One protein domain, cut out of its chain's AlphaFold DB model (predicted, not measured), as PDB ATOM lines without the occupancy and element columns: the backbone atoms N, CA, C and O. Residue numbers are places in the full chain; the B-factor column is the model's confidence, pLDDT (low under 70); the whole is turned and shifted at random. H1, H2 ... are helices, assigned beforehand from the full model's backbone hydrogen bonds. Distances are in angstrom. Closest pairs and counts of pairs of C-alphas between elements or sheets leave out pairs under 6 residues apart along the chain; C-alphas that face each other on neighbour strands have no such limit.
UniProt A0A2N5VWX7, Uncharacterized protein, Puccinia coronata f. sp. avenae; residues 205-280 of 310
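AT A GLANCE: This is residues 205 to 280 of the 310 residues of an uncharacterized protein of Puccinia coronata f. sp. avenae (UniProt A0A2N5VWX7). One long helix, H1, makes the longest axis, and past its far end a wide loop leads to the short helix H2, which folds back at a slant near that end. Most of H1 sticks out, with residues 205 to 238 standing free. The printed part has 76 residues with two named helices, H1 then H2, no named strand, and the class all helix. It is extended, with a radius of gyration of the C-alphas of 21.6 A and spans of 69 by 32 by 18 A.

HOW THE PARTS SIT: Start at H1, residues 205 to 246, and go on to H2, residues 269 to 278. The two are close but not clearly touching: look at the C-alphas of Glu 244 and Val 269, their closest, 7.8 A apart. Their lines stand at a steep tilt of 53 degrees, and they run opposite ways. In H1 and H2 every O i to N i+4 pair is within hydrogen-bond range.

IN THESE COORDINATES: Find C-alpha 205 at (109.721, 182.144, 87.435); from there H1 runs 61.7 A to C-alpha 246 at (141.323, 130.403, 98.852). H2 measures 14.3 A and ends at C-alpha 278, (118.835, 125.773, 95.017).

THE WHOLE: The C-alphas of Gly 205 and Pro 251 are the two farthest apart, at 70.0 A. The printed part has no cut, and the 22 residues 247 to 268 make a long link. Residues 246 to 280 have pLDDT under 70.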
ATOM      1  N   GLY A 205     108.697 182.500  88.422       94.69
ATOM      2  CA  GLY A 205     109.721 182.144  87.435       94.69
ATOM      3  C   GLY A 205     111.005 181.622  88.084       94.69
ATOM      4  O   GLY A 205     111.464 180.542  87.737       94.69
ATOM      5  N   LEU A 206     111.518 182.322  89.099       93.88
ATOM      6  CA  LEU A 206     112.713 181.896  89.839       93.88
ATOM      7  C   LEU A 206     112.519 180.553  90.559       93.88
ATOM      8  O   LEU A 206     113.451 179.758  90.639       93.88
ATOM      9  N   VAL A 207     111.317 180.281  91.078       93.38
ATOM     10  CA  VAL A 207     110.988 178.976  91.674       93.38
ATOM     11  C   VAL A 207     111.005 177.873  90.618       93.38
ATOM     12  O   VAL A 207     111.514 176.791  90.893       93.38
ATOM     13  N   LEU A 208     110.491 178.128  89.412       95.44
ATOM     14  CA  LEU A 208     110.550 177.153  88.318       95.44
ATOM     15  C   LEU A 208     111.995 176.862  87.899       95.44
ATOM     16  O   LEU A 208     112.361 175.692  87.799       95.44
ATOM     17  N   ASP A 209     112.820 177.899  87.743       95.94
ATOM     18  CA  ASP A 209     114.249 177.744  87.442       95.94
ATOM     19  C   ASP A 209     114.946 176.919  88.536       95.94
ATOM     20  O   ASP A 209     115.719 176.001  88.251       95.94
ATOM     21  N   ARG A 210     114.607 177.181  89.806       95.12
ATOM     22  CA  ARG A 210     115.147 176.439  90.946       95.12
ATOM     23  C   ARG A 210     114.754 174.964  90.933       95.12
ATOM     24  O   ARG A 210     115.594 174.110  91.203       95.12
ATOM     25  N   VAL A 211     113.499 174.655  90.619       96.31
ATOM     26  CA  VAL A 211     113.031 173.267  90.496       96.31
ATOM     27  C   VAL A 211     113.774 172.549  89.369       96.31
ATOM     28  O   VAL A 211     114.165 171.393  89.531       96.31
ATOM     29  N   GLU A 212     114.026 173.222  88.246       96.25
ATOM     30  CA  GLU A 212     114.807 172.643  87.151       96.25
ATOM     31  C   GLU A 212     116.253 172.328  87.577       96.25
ATOM     32  O   GLU A 212     116.776 171.254  87.262       96.25
ATOM     33  N   GLU A 213     116.903 173.230  88.318       96.50
ATOM     34  CA  GLU A 213     118.225 172.983  88.910       96.50
ATOM     35  C   GLU A 213     118.215 171.790  89.873       96.50
ATOM     36  O   GLU A 213     119.100 170.934  89.812       96.50
ATOM     37  N   GLU A 214     117.214 171.704  90.749       96.44
ATOM     38  CA  GLU A 214     117.102 170.622  91.729       96.44
ATOM     39  C   GLU A 214     116.897 169.260  91.066       96.44
ATOM     40  O   GLU A 214     117.524 168.287  91.476       96.44
ATOM     41  N   ILE A 215     116.114 169.185  89.987       97.00
ATOM     42  CA  ILE A 215     115.967 167.950  89.202       97.00
ATOM     43  C   ILE A 215     117.317 167.510  88.622       97.00
ATOM     44  O   ILE A 215     117.650 166.322  88.671       97.00
ATOM     45  N   LYS A 216     118.118 168.448  88.097       96.81
ATOM     46  CA  LYS A 216     119.459 168.138  87.569       96.81
ATOM     47  C   LYS A 216     120.376 167.603  88.669       96.81
ATOM     48  O   LYS A 216     121.032 166.585  88.455       96.81
ATOM     49  N   LEU A 217     120.377 168.240  89.843       97.12
ATOM     50  CA  LEU A 217     121.158 167.789  90.999       97.12
ATOM     51  C   LEU A 217     120.720 166.397  91.468       97.12
ATOM     52  O   LEU A 217     121.557 165.511  91.598       97.12
ATOM     53  N   LEU A 218     119.417 166.165  91.642       97.19
ATOM     54  CA  LEU A 218     118.886 164.858  92.040       97.19
ATOM     55  C   LEU A 218     119.231 163.756  91.033       97.19
ATOM     56  O   LEU A 218     119.535 162.633  91.427       97.19
ATOM     57  N   THR A 219     119.221 164.074  89.739       97.38
ATOM     58  CA  THR A 219     119.609 163.123  88.689       97.38
ATOM     59  C   THR A 219     121.088 162.749  88.793       97.38
ATOM     60  O   THR A 219     121.436 161.580  88.656       97.38
ATOM     61  N   GLN A 220     121.960 163.722  89.071       97.62
ATOM     62  CA  GLN A 220     123.388 163.475  89.265       97.62
ATOM     63  C   GLN A 220     123.658 162.628  90.517       97.62
ATOM     64  O   GLN A 220     124.440 161.680  90.461       97.62
ATOM     65  N   GLU A 221     122.992 162.935  91.632       97.75
ATOM     66  CA  GLU A 221     123.103 162.152  92.868       97.75
ATOM     67  C   GLU A 221     122.626 160.705  92.661       97.75
ATOM     68  O   GLU A 221     123.242 159.764  93.166       97.75
ATOM     69  N   LEU A 222     121.571 160.500  91.863       97.75
ATOM     70  CA  LEU A 222     121.093 159.167  91.499       97.75
ATOM     71  C   LEU A 222     122.134 158.381  90.689       97.75
ATOM     72  O   LEU A 222     122.402 157.223  91.010       97.75
ATOM     73  N   ASP A 223     122.740 158.990  89.669       97.62
ATOM     74  CA  ASP A 223     123.775 158.344  88.847       97.62
ATOM     75  C   ASP A 223     125.011 157.964  89.680       97.62
ATOM     76  O   ASP A 223     125.561 156.863  89.569       97.62
ATOM     77  N   GLN A 224     125.398 158.840  90.609       97.38
ATOM     78  CA  GLN A 224     126.484 158.579  91.545       97.38
ATOM     79  C   GLN A 224     126.149 157.432  92.509       97.38
ATOM     80  O   GLN A 224     126.985 156.551  92.721       97.38
ATOM     81  N   ALA A 225     124.926 157.389  93.044       97.25
ATOM     82  CA  ALA A 225     124.472 156.298  93.902       97.25
ATOM     83  C   ALA A 225     124.460 154.948  93.163       97.25
ATOM     84  O   ALA A 225     124.904 153.938  93.713       97.25
ATOM     85  N   ILE A 226     124.013 154.929  91.904       96.62
ATOM     86  CA  ILE A 226     124.036 153.732  91.050       96.62
ATOM     87  C   ILE A 226     125.479 153.289  90.785       96.62
ATOM     88  O   ILE A 226     125.805 152.111  90.932       96.62
ATOM     89  N   THR A 227     126.365 154.227  90.448       97.25
ATOM     90  CA  THR A 227     127.789 153.944  90.224       97.25
ATOM     91  C   THR A 227     128.435 153.325  91.463       97.25
ATOM     92  O   THR A 227     129.145 152.323  91.359       97.25
ATOM     93  N   TRP A 228     128.158 153.869  92.649       97.81
ATOM     94  CA  TRP A 228     128.626 153.298  93.912       97.81
ATOM     95  C   TRP A 228     128.055 151.906  94.178       97.81
ATOM     96  O   TRP A 228     128.786 151.039  94.657       97.81
ATOM     97  N   ALA A 229     126.788 151.659  93.838       97.19
ATOM     98  CA  ALA A 229     126.181 150.339  93.979       97.19
ATOM     99  C   ALA A 229     126.882 149.290  93.099       97.19
ATOM    100  O   ALA A 229     127.190 148.203  93.588       97.19
ATOM    101  N   PHE A 230     127.201 149.619  91.841       95.88
ATOM    102  CA  PHE A 230     127.958 148.724  90.958       95.88
ATOM    103  C   PHE A 230     129.379 148.472  91.461       95.88
ATOM    104  O   PHE A 230     129.800 147.323  91.540       95.88
ATOM    105  N   GLN A 231     130.097 149.520  91.874       95.56
ATOM    106  CA  GLN A 231     131.440 149.372  92.444       95.56
ATOM    107  C   GLN A 231     131.428 148.490  93.695       95.56
ATOM    108  O   GLN A 231     132.299 147.640  93.870       95.56
ATOM    109  N   TYR A 232     130.427 148.662  94.559       94.81
ATOM    110  CA  TYR A 232     130.261 147.821  95.737       94.81
ATOM    111  C   TYR A 232     129.960 146.367  95.358       94.81
ATOM    112  O   TYR A 232     130.538 145.448  95.936       94.81
ATOM    113  N   TRP A 233     129.097 146.151  94.364       95.19
ATOM    114  CA  TRP A 233     128.784 144.818  93.860       95.19
ATOM    115  C   TRP A 233     130.017 144.113  93.281       95.19
ATOM    116  O   TRP A 233     130.256 142.952  93.611       95.19
ATOM    117  N   ASP A 234     130.853 144.823  92.520       94.06
ATOM    118  CA  ASP A 234     132.119 144.298  91.999       94.06
ATOM    119  C   ASP A 234     133.077 143.903  93.125       94.06
ATOM    120  O   ASP A 234     133.677 142.828  93.076       94.06
ATOM    121  N   VAL A 235     133.193 144.729  94.171       93.38
ATOM    122  CA  VAL A 235     134.000 144.400  95.357       93.38
ATOM    123  C   VAL A 235     133.467 143.137  96.031       93.38
ATOM    124  O   VAL A 235     134.243 142.234  96.337       93.38
ATOM    125  N   VAL A 236     132.151 143.021  96.228       91.81
ATOM    126  CA  VAL A 236     131.540 141.820  96.815       91.81
ATOM    127  C   VAL A 236     131.837 140.586  95.960       91.81
ATOM    128  O   VAL A 236     132.295 139.577  96.491       91.81
ATOM    129  N   LEU A 237     131.658 140.659  94.641       92.25
ATOM    130  CA  LEU A 237     131.964 139.547  93.739       92.25
ATOM    131  C   LEU A 237     133.444 139.156  93.763       92.25
ATOM    132  O   LEU A 237     133.755 137.967  93.818       92.25
ATOM    133  N   GLN A 238     134.355 140.132  93.763       88.75
ATOM    134  CA  GLN A 238     135.790 139.879  93.895       88.75
ATOM    135  C   GLN A 238     136.098 139.170  95.213       88.75
ATOM    136  O   GLN A 238     136.759 138.137  95.197       88.75
ATOM    137  N   THR A 239     135.538 139.633  96.336       84.44
ATOM    138  CA  THR A 239     135.741 138.964  97.631       84.44
ATOM    139  C   THR A 239     135.182 137.540  97.658       84.44
ATOM    140  O   THR A 239     135.809 136.658  98.236       84.44
ATOM    141  N   ILE A 240     134.041 137.273  97.010       86.94
ATOM    142  CA  ILE A 240     133.481 135.918  96.902       86.94
ATOM    143  C   ILE A 240     134.406 135.017  96.075       86.94
ATOM    144  O   ILE A 240     134.696 133.898  96.499       86.94
ATOM    145  N   ASN A 241     134.896 135.502  94.931       84.19
ATOM    146  CA  ASN A 241     135.832 134.761  94.084       84.19
ATOM    147  C   ASN A 241     137.157 134.487  94.811       84.19
ATOM    148  O   ASN A 241     137.664 133.368  94.758       84.19
ATOM    149  N   ASP A 242     137.692 135.470  95.536       80.12
ATOM    150  CA  ASP A 242     138.898 135.311  96.351       80.12
ATOM    151  C   ASP A 242     138.702 134.247  97.441       80.12
ATOM    152  O   ASP A 242     139.594 133.430  97.673       80.12
ATOM    153  N   LEU A 243     137.524 134.199  98.075       78.44
ATOM    154  CA  LEU A 243     137.170 133.153  99.038       78.44
ATOM    155  C   LEU A 243     137.031 131.768  98.381       78.44
ATOM    156  O   LEU A 243     137.450 130.776  98.979       78.44
ATOM    157  N   GLU A 244     136.462 131.665  97.174       74.44
ATOM    158  CA  GLU A 244     136.347 130.391  96.440       74.44
ATOM    159  C   GLU A 244     137.726 129.857  96.014       74.44
ATOM    160  O   GLU A 244     138.011 128.664  96.177       74.44
ATOM    161  N   ASN A 245     138.610 130.746  95.558       73.19
ATOM    162  CA  ASN A 245     139.996 130.420  95.229       73.19
ATOM    163  C   ASN A 245     140.780 129.990  96.479       73.19
ATOM    164  O   ASN A 245     141.390 128.921  96.483       73.19
ATOM    165  N   ALA A 246     140.682 130.746  97.579       66.56
ATOM    166  CA  ALA A 246     141.323 130.403  98.852       66.56
ATOM    167  C   ALA A 246     140.776 129.106  99.480       66.56
ATOM    168  O   ALA A 246     141.488 128.429 100.214       66.56
ATOM    169  N   SER A 247     139.525 128.727  99.195       62.28
ATOM    170  CA  SER A 247     138.955 127.441  99.621       62.28
ATOM    171  C   SER A 247     139.438 126.251  98.776       62.28
ATOM    172  O   SER A 247     139.203 125.108  99.178       62.28
ATOM    173  N   SER A 248     140.040 126.494  97.608       60.69
ATOM    174  CA  SER A 248     140.503 125.459  96.671       60.69
ATOM    175  C   SER A 248     141.994 125.126  96.834       60.69
ATOM    176  O   SER A 248     142.422 124.045  96.429       60.69
ATOM    177  N   GLU A 249     142.774 126.012  97.458       53.75
ATOM    178  CA  GLU A 249     144.187 125.808  97.793       53.75
ATOM    179  C   GLU A 249     144.336 125.411  99.279       53.75
ATOM    180  O   GLU A 249     144.125 126.215 100.181       53.75
ATOM    181  N   GLU A 250     144.714 124.160  99.570       48.84
ATOM    182  CA  GLU A 250     145.295 123.812 100.880       48.84
ATOM    183  C   GLU A 250     146.789 124.207 100.862       48.84
ATOM    184  O   GLU A 250     147.478 123.820  99.914       48.84
ATOM    185  N   PRO A 251     147.339 124.931 101.865       50.66
ATOM    186  CA  PRO A 251     146.895 125.039 103.254       50.66
ATOM    187  C   PRO A 251     146.376 126.435 103.660       50.66
ATOM    188  O   PRO A 251     146.767 127.463 103.119       50.66
ATOM    189  N   ILE A 252     145.539 126.449 104.701       59.56
ATOM    190  CA  ILE A 252     144.956 127.642 105.334       59.56
ATOM    191  C   ILE A 252     146.072 128.513 105.937       59.56
ATOM    192  O   ILE A 252     146.578 128.218 107.023       59.56
ATOM    193  N   ASP A 253     146.436 129.598 105.254       53.97
ATOM    194  CA  ASP A 253     147.211 130.685 105.850       53.97
ATOM    195  C   ASP A 253     146.307 131.484 106.804       53.97
ATOM    196  O   ASP A 253     145.416 132.232 106.393       53.97
ATOM    197  N   LEU A 254     146.532 131.297 108.105       54.12
ATOM    198  CA  LEU A 254     145.827 131.980 109.198       54.12
ATOM    199  C   LEU A 254     146.097 133.495 109.237       54.12
ATOM    200  O   LEU A 254     145.438 134.202 109.997       54.12
ATOM    201  N   ASN A 255     147.040 133.989 108.430       57.06
ATOM    202  CA  ASN A 255     147.403 135.396 108.300       57.06
ATOM    203  C   ASN A 255     146.934 136.011 106.968       57.06
ATOM    204  O   ASN A 255     147.530 136.969 106.473       57.06
ATOM    205  N   ASN A 256     145.861 135.483 106.376       61.22
ATOM    206  CA  ASN A 256     145.287 136.081 105.176       61.22
ATOM    207  C   ASN A 256     144.550 137.405 105.477       61.22
ATOM    208  O   ASN A 256     144.149 137.701 106.605       61.22
ATOM    209  N   GLN A 257     144.324 138.202 104.431       59.50
ATOM    210  CA  GLN A 257     143.630 139.495 104.515       59.50
ATOM    211  C   GLN A 257     142.173 139.412 105.022       59.50
ATOM    212  O   GLN A 257     141.565 140.439 105.310       59.50
ATOM    213  N   PHE A 258     141.617 138.201 105.150       53.19
ATOM    214  CA  PHE A 258     140.254 137.928 105.609       53.19
ATOM    215  C   PHE A 258     140.184 137.489 107.084       53.19
ATOM    216  O   PHE A 258     139.087 137.278 107.607       53.19
ATOM    217  N   ALA A 259     141.323 137.399 107.784       56.69
ATOM    218  CA  ALA A 259     141.402 136.965 109.182       56.69
ATOM    219  C   ALA A 259     140.575 137.837 110.150       56.69
ATOM    220  O   ALA A 259     140.106 137.353 111.177       56.69
ATOM    221  N   SER A 260     140.352 139.114 109.820       56.41
ATOM    222  CA  SER A 260     139.521 140.039 110.605       56.41
ATOM    223  C   SER A 260     138.011 139.873 110.379       56.41
ATOM    224  O   SER A 260     137.228 140.296 111.227       56.41
ATOM    225  N   ILE A 261     137.598 139.266 109.260       58.22
ATOM    226  CA  ILE A 261     136.189 139.105 108.854       58.22
ATOM    227  C   ILE A 261     135.678 137.696 109.174       58.22
ATOM    228  O   ILE A 261     134.488 137.508 109.418       58.22
ATOM    229  N   LEU A 262     136.571 136.704 109.212       53.19
ATOM    230  CA  LEU A 262     136.252 135.315 109.533       53.19
ATOM    231  C   LEU A 262     136.720 134.957 110.954       53.19
ATOM    232  O   LEU A 262     137.729 134.263 111.108       53.19
ATOM    233  N   PRO A 263     136.002 135.357 112.023       45.62
ATOM    234  CA  PRO A 263     136.247 134.790 113.335       45.62
ATOM    235  C   PRO A 263     135.768 133.331 113.307       45.62
ATOM    236  O   PRO A 263     134.581 133.033 113.408       45.62
ATOM    237  N   SER A 264     136.714 132.409 113.124       45.59
ATOM    238  CA  SER A 264     136.604 130.999 113.518       45.59
ATOM    239  C   SER A 264     135.352 130.240 113.041       45.59
ATOM    240  O   SER A 264     134.670 129.615 113.853       45.59
ATOM    241  N   PHE A 265     135.059 130.225 111.738       43.41
ATOM    242  CA  PHE A 265     134.104 129.259 111.177       43.41
ATOM    243  C   PHE A 265     134.829 128.227 110.302       43.41
ATOM    244  O   PHE A 265     135.444 128.609 109.306       43.41
ATOM    245  N   PRO A 266     134.769 126.917 110.629       44.91
ATOM    246  CA  PRO A 266     135.276 125.874 109.748       44.91
ATOM    247  C   PRO A 266     134.420 125.857 108.478       44.91
ATOM    248  O   PRO A 266     133.207 125.640 108.503       44.91
ATOM    249  N   MET A 267     135.073 126.164 107.368       48.56
ATOM    250  CA  MET A 267     134.477 126.509 106.089       48.56
ATOM    251  C   MET A 267     133.726 125.312 105.469       48.56
ATOM    252  O   MET A 267     134.334 124.370 104.973       48.56
ATOM    253  N   LYS A 268     132.382 125.341 105.457       48.59
ATOM    254  CA  LYS A 268     131.540 124.515 104.562       48.59
ATOM    255  C   LYS A 268     130.999 125.382 103.419       48.59
ATOM    256  O   LYS A 268     129.791 125.508 103.247       48.59
ATOM    257  N   VAL A 269     131.890 125.983 102.628       51.28
ATOM    258  CA  VAL A 269     131.536 126.828 101.462       51.28
ATOM    259  C   VAL A 269     130.627 126.100 100.459       51.28
ATOM    260  O   VAL A 269     129.731 126.712  99.881       51.28
ATOM    261  N   ARG A 270     130.733 124.765 100.357       47.22
ATOM    262  CA  ARG A 270     129.805 123.924  99.577       47.22
ATOM    263  C   ARG A 270     128.325 124.073  99.976       47.22
ATOM    264  O   ARG A 270     127.477 124.042  99.095       47.22
ATOM    265  N   LEU A 271     128.018 124.286 101.261       50.31
ATOM    266  CA  LEU A 271     126.634 124.408 101.751       50.31
ATOM    267  C   LEU A 271     125.988 125.754 101.383       50.31
ATOM    268  O   LEU A 271     124.781 125.828 101.178       50.31
ATOM    269  N   ILE A 272     126.788 126.824 101.329       53.91
ATOM    270  CA  ILE A 272     126.318 128.161 100.940       53.91
ATOM    271  C   ILE A 272     126.067 128.191  99.429       53.91
ATOM    272  O   ILE A 272     125.042 128.712  98.994       53.91
ATOM    273  N   LYS A 273     126.942 127.541  98.645       48.34
ATOM    274  CA  LYS A 273     126.754 127.336  97.202       48.34
ATOM    275  C   LYS A 273     125.464 126.560  96.911       48.34
ATOM    276  O   LYS A 273     124.644 127.070  96.165       48.34
ATOM    277  N   GLU A 274     125.219 125.424  97.577       53.72
ATOM    278  CA  GLU A 274     123.962 124.657  97.440       53.72
ATOM    279  C   GLU A 274     122.712 125.473  97.798       53.72
ATOM    280  O   GLU A 274     121.689 125.333  97.132       53.72
ATOM    281  N   LYS A 275     122.763 126.347  98.813       53.53
ATOM    282  CA  LYS A 275     121.621 127.202  99.181       53.53
ATOM    283  C   LYS A 275     121.365 128.350  98.207       53.53
ATOM    284  O   LYS A 275     120.210 128.702  97.999       53.53
ATOM    285  N   LEU A 276     122.410 128.923  97.617       51.81
ATOM    286  CA  LEU A 276     122.263 129.983  96.619       51.81
ATOM    287  C   LEU A 276     121.881 129.417  95.243       51.81
ATOM    288  O   LEU A 276     121.097 130.043  94.545       51.81
ATOM    289  N   THR A 277     122.349 128.219  94.873       48.38
ATOM    290  CA  THR A 277     121.966 127.567  93.608       48.38
ATOM    291  C   THR A 277     120.604 126.872  93.682       48.38
ATOM    292  O   THR A 277     119.883 126.879  92.695       48.38
ATOM    293  N   SER A 278     120.199 126.321  94.836       48.28
ATOM    294  CA  SER A 278     118.835 125.773  95.017       48.28
ATOM    295  C   SER A 278     117.754 126.849  95.155       48.28
ATOM    296  O   SER A 278     116.580 126.552  94.962       48.28
ATOM    297  N   GLY A 279     118.133 128.096  95.453       46.34
ATOM    298  CA  GLY A 279     117.221 129.242  95.445       46.34
ATOM    299  C   GLY A 279     116.968 129.838  94.057       46.34
ATOM    300  O   GLY A 279     116.095 130.689  93.933       46.34
ATOM    301  N   VAL A 280     117.711 129.413  93.028       48.03
ATOM    302  CA  VAL A 280     117.591 129.922  91.647       48.03
ATOM    303  C   VAL A 280     116.707 129.026  90.760       48.03
ATOM    304  O   VAL A 280     116.192 129.509  89.760       48.03
TER     305      VAL A 280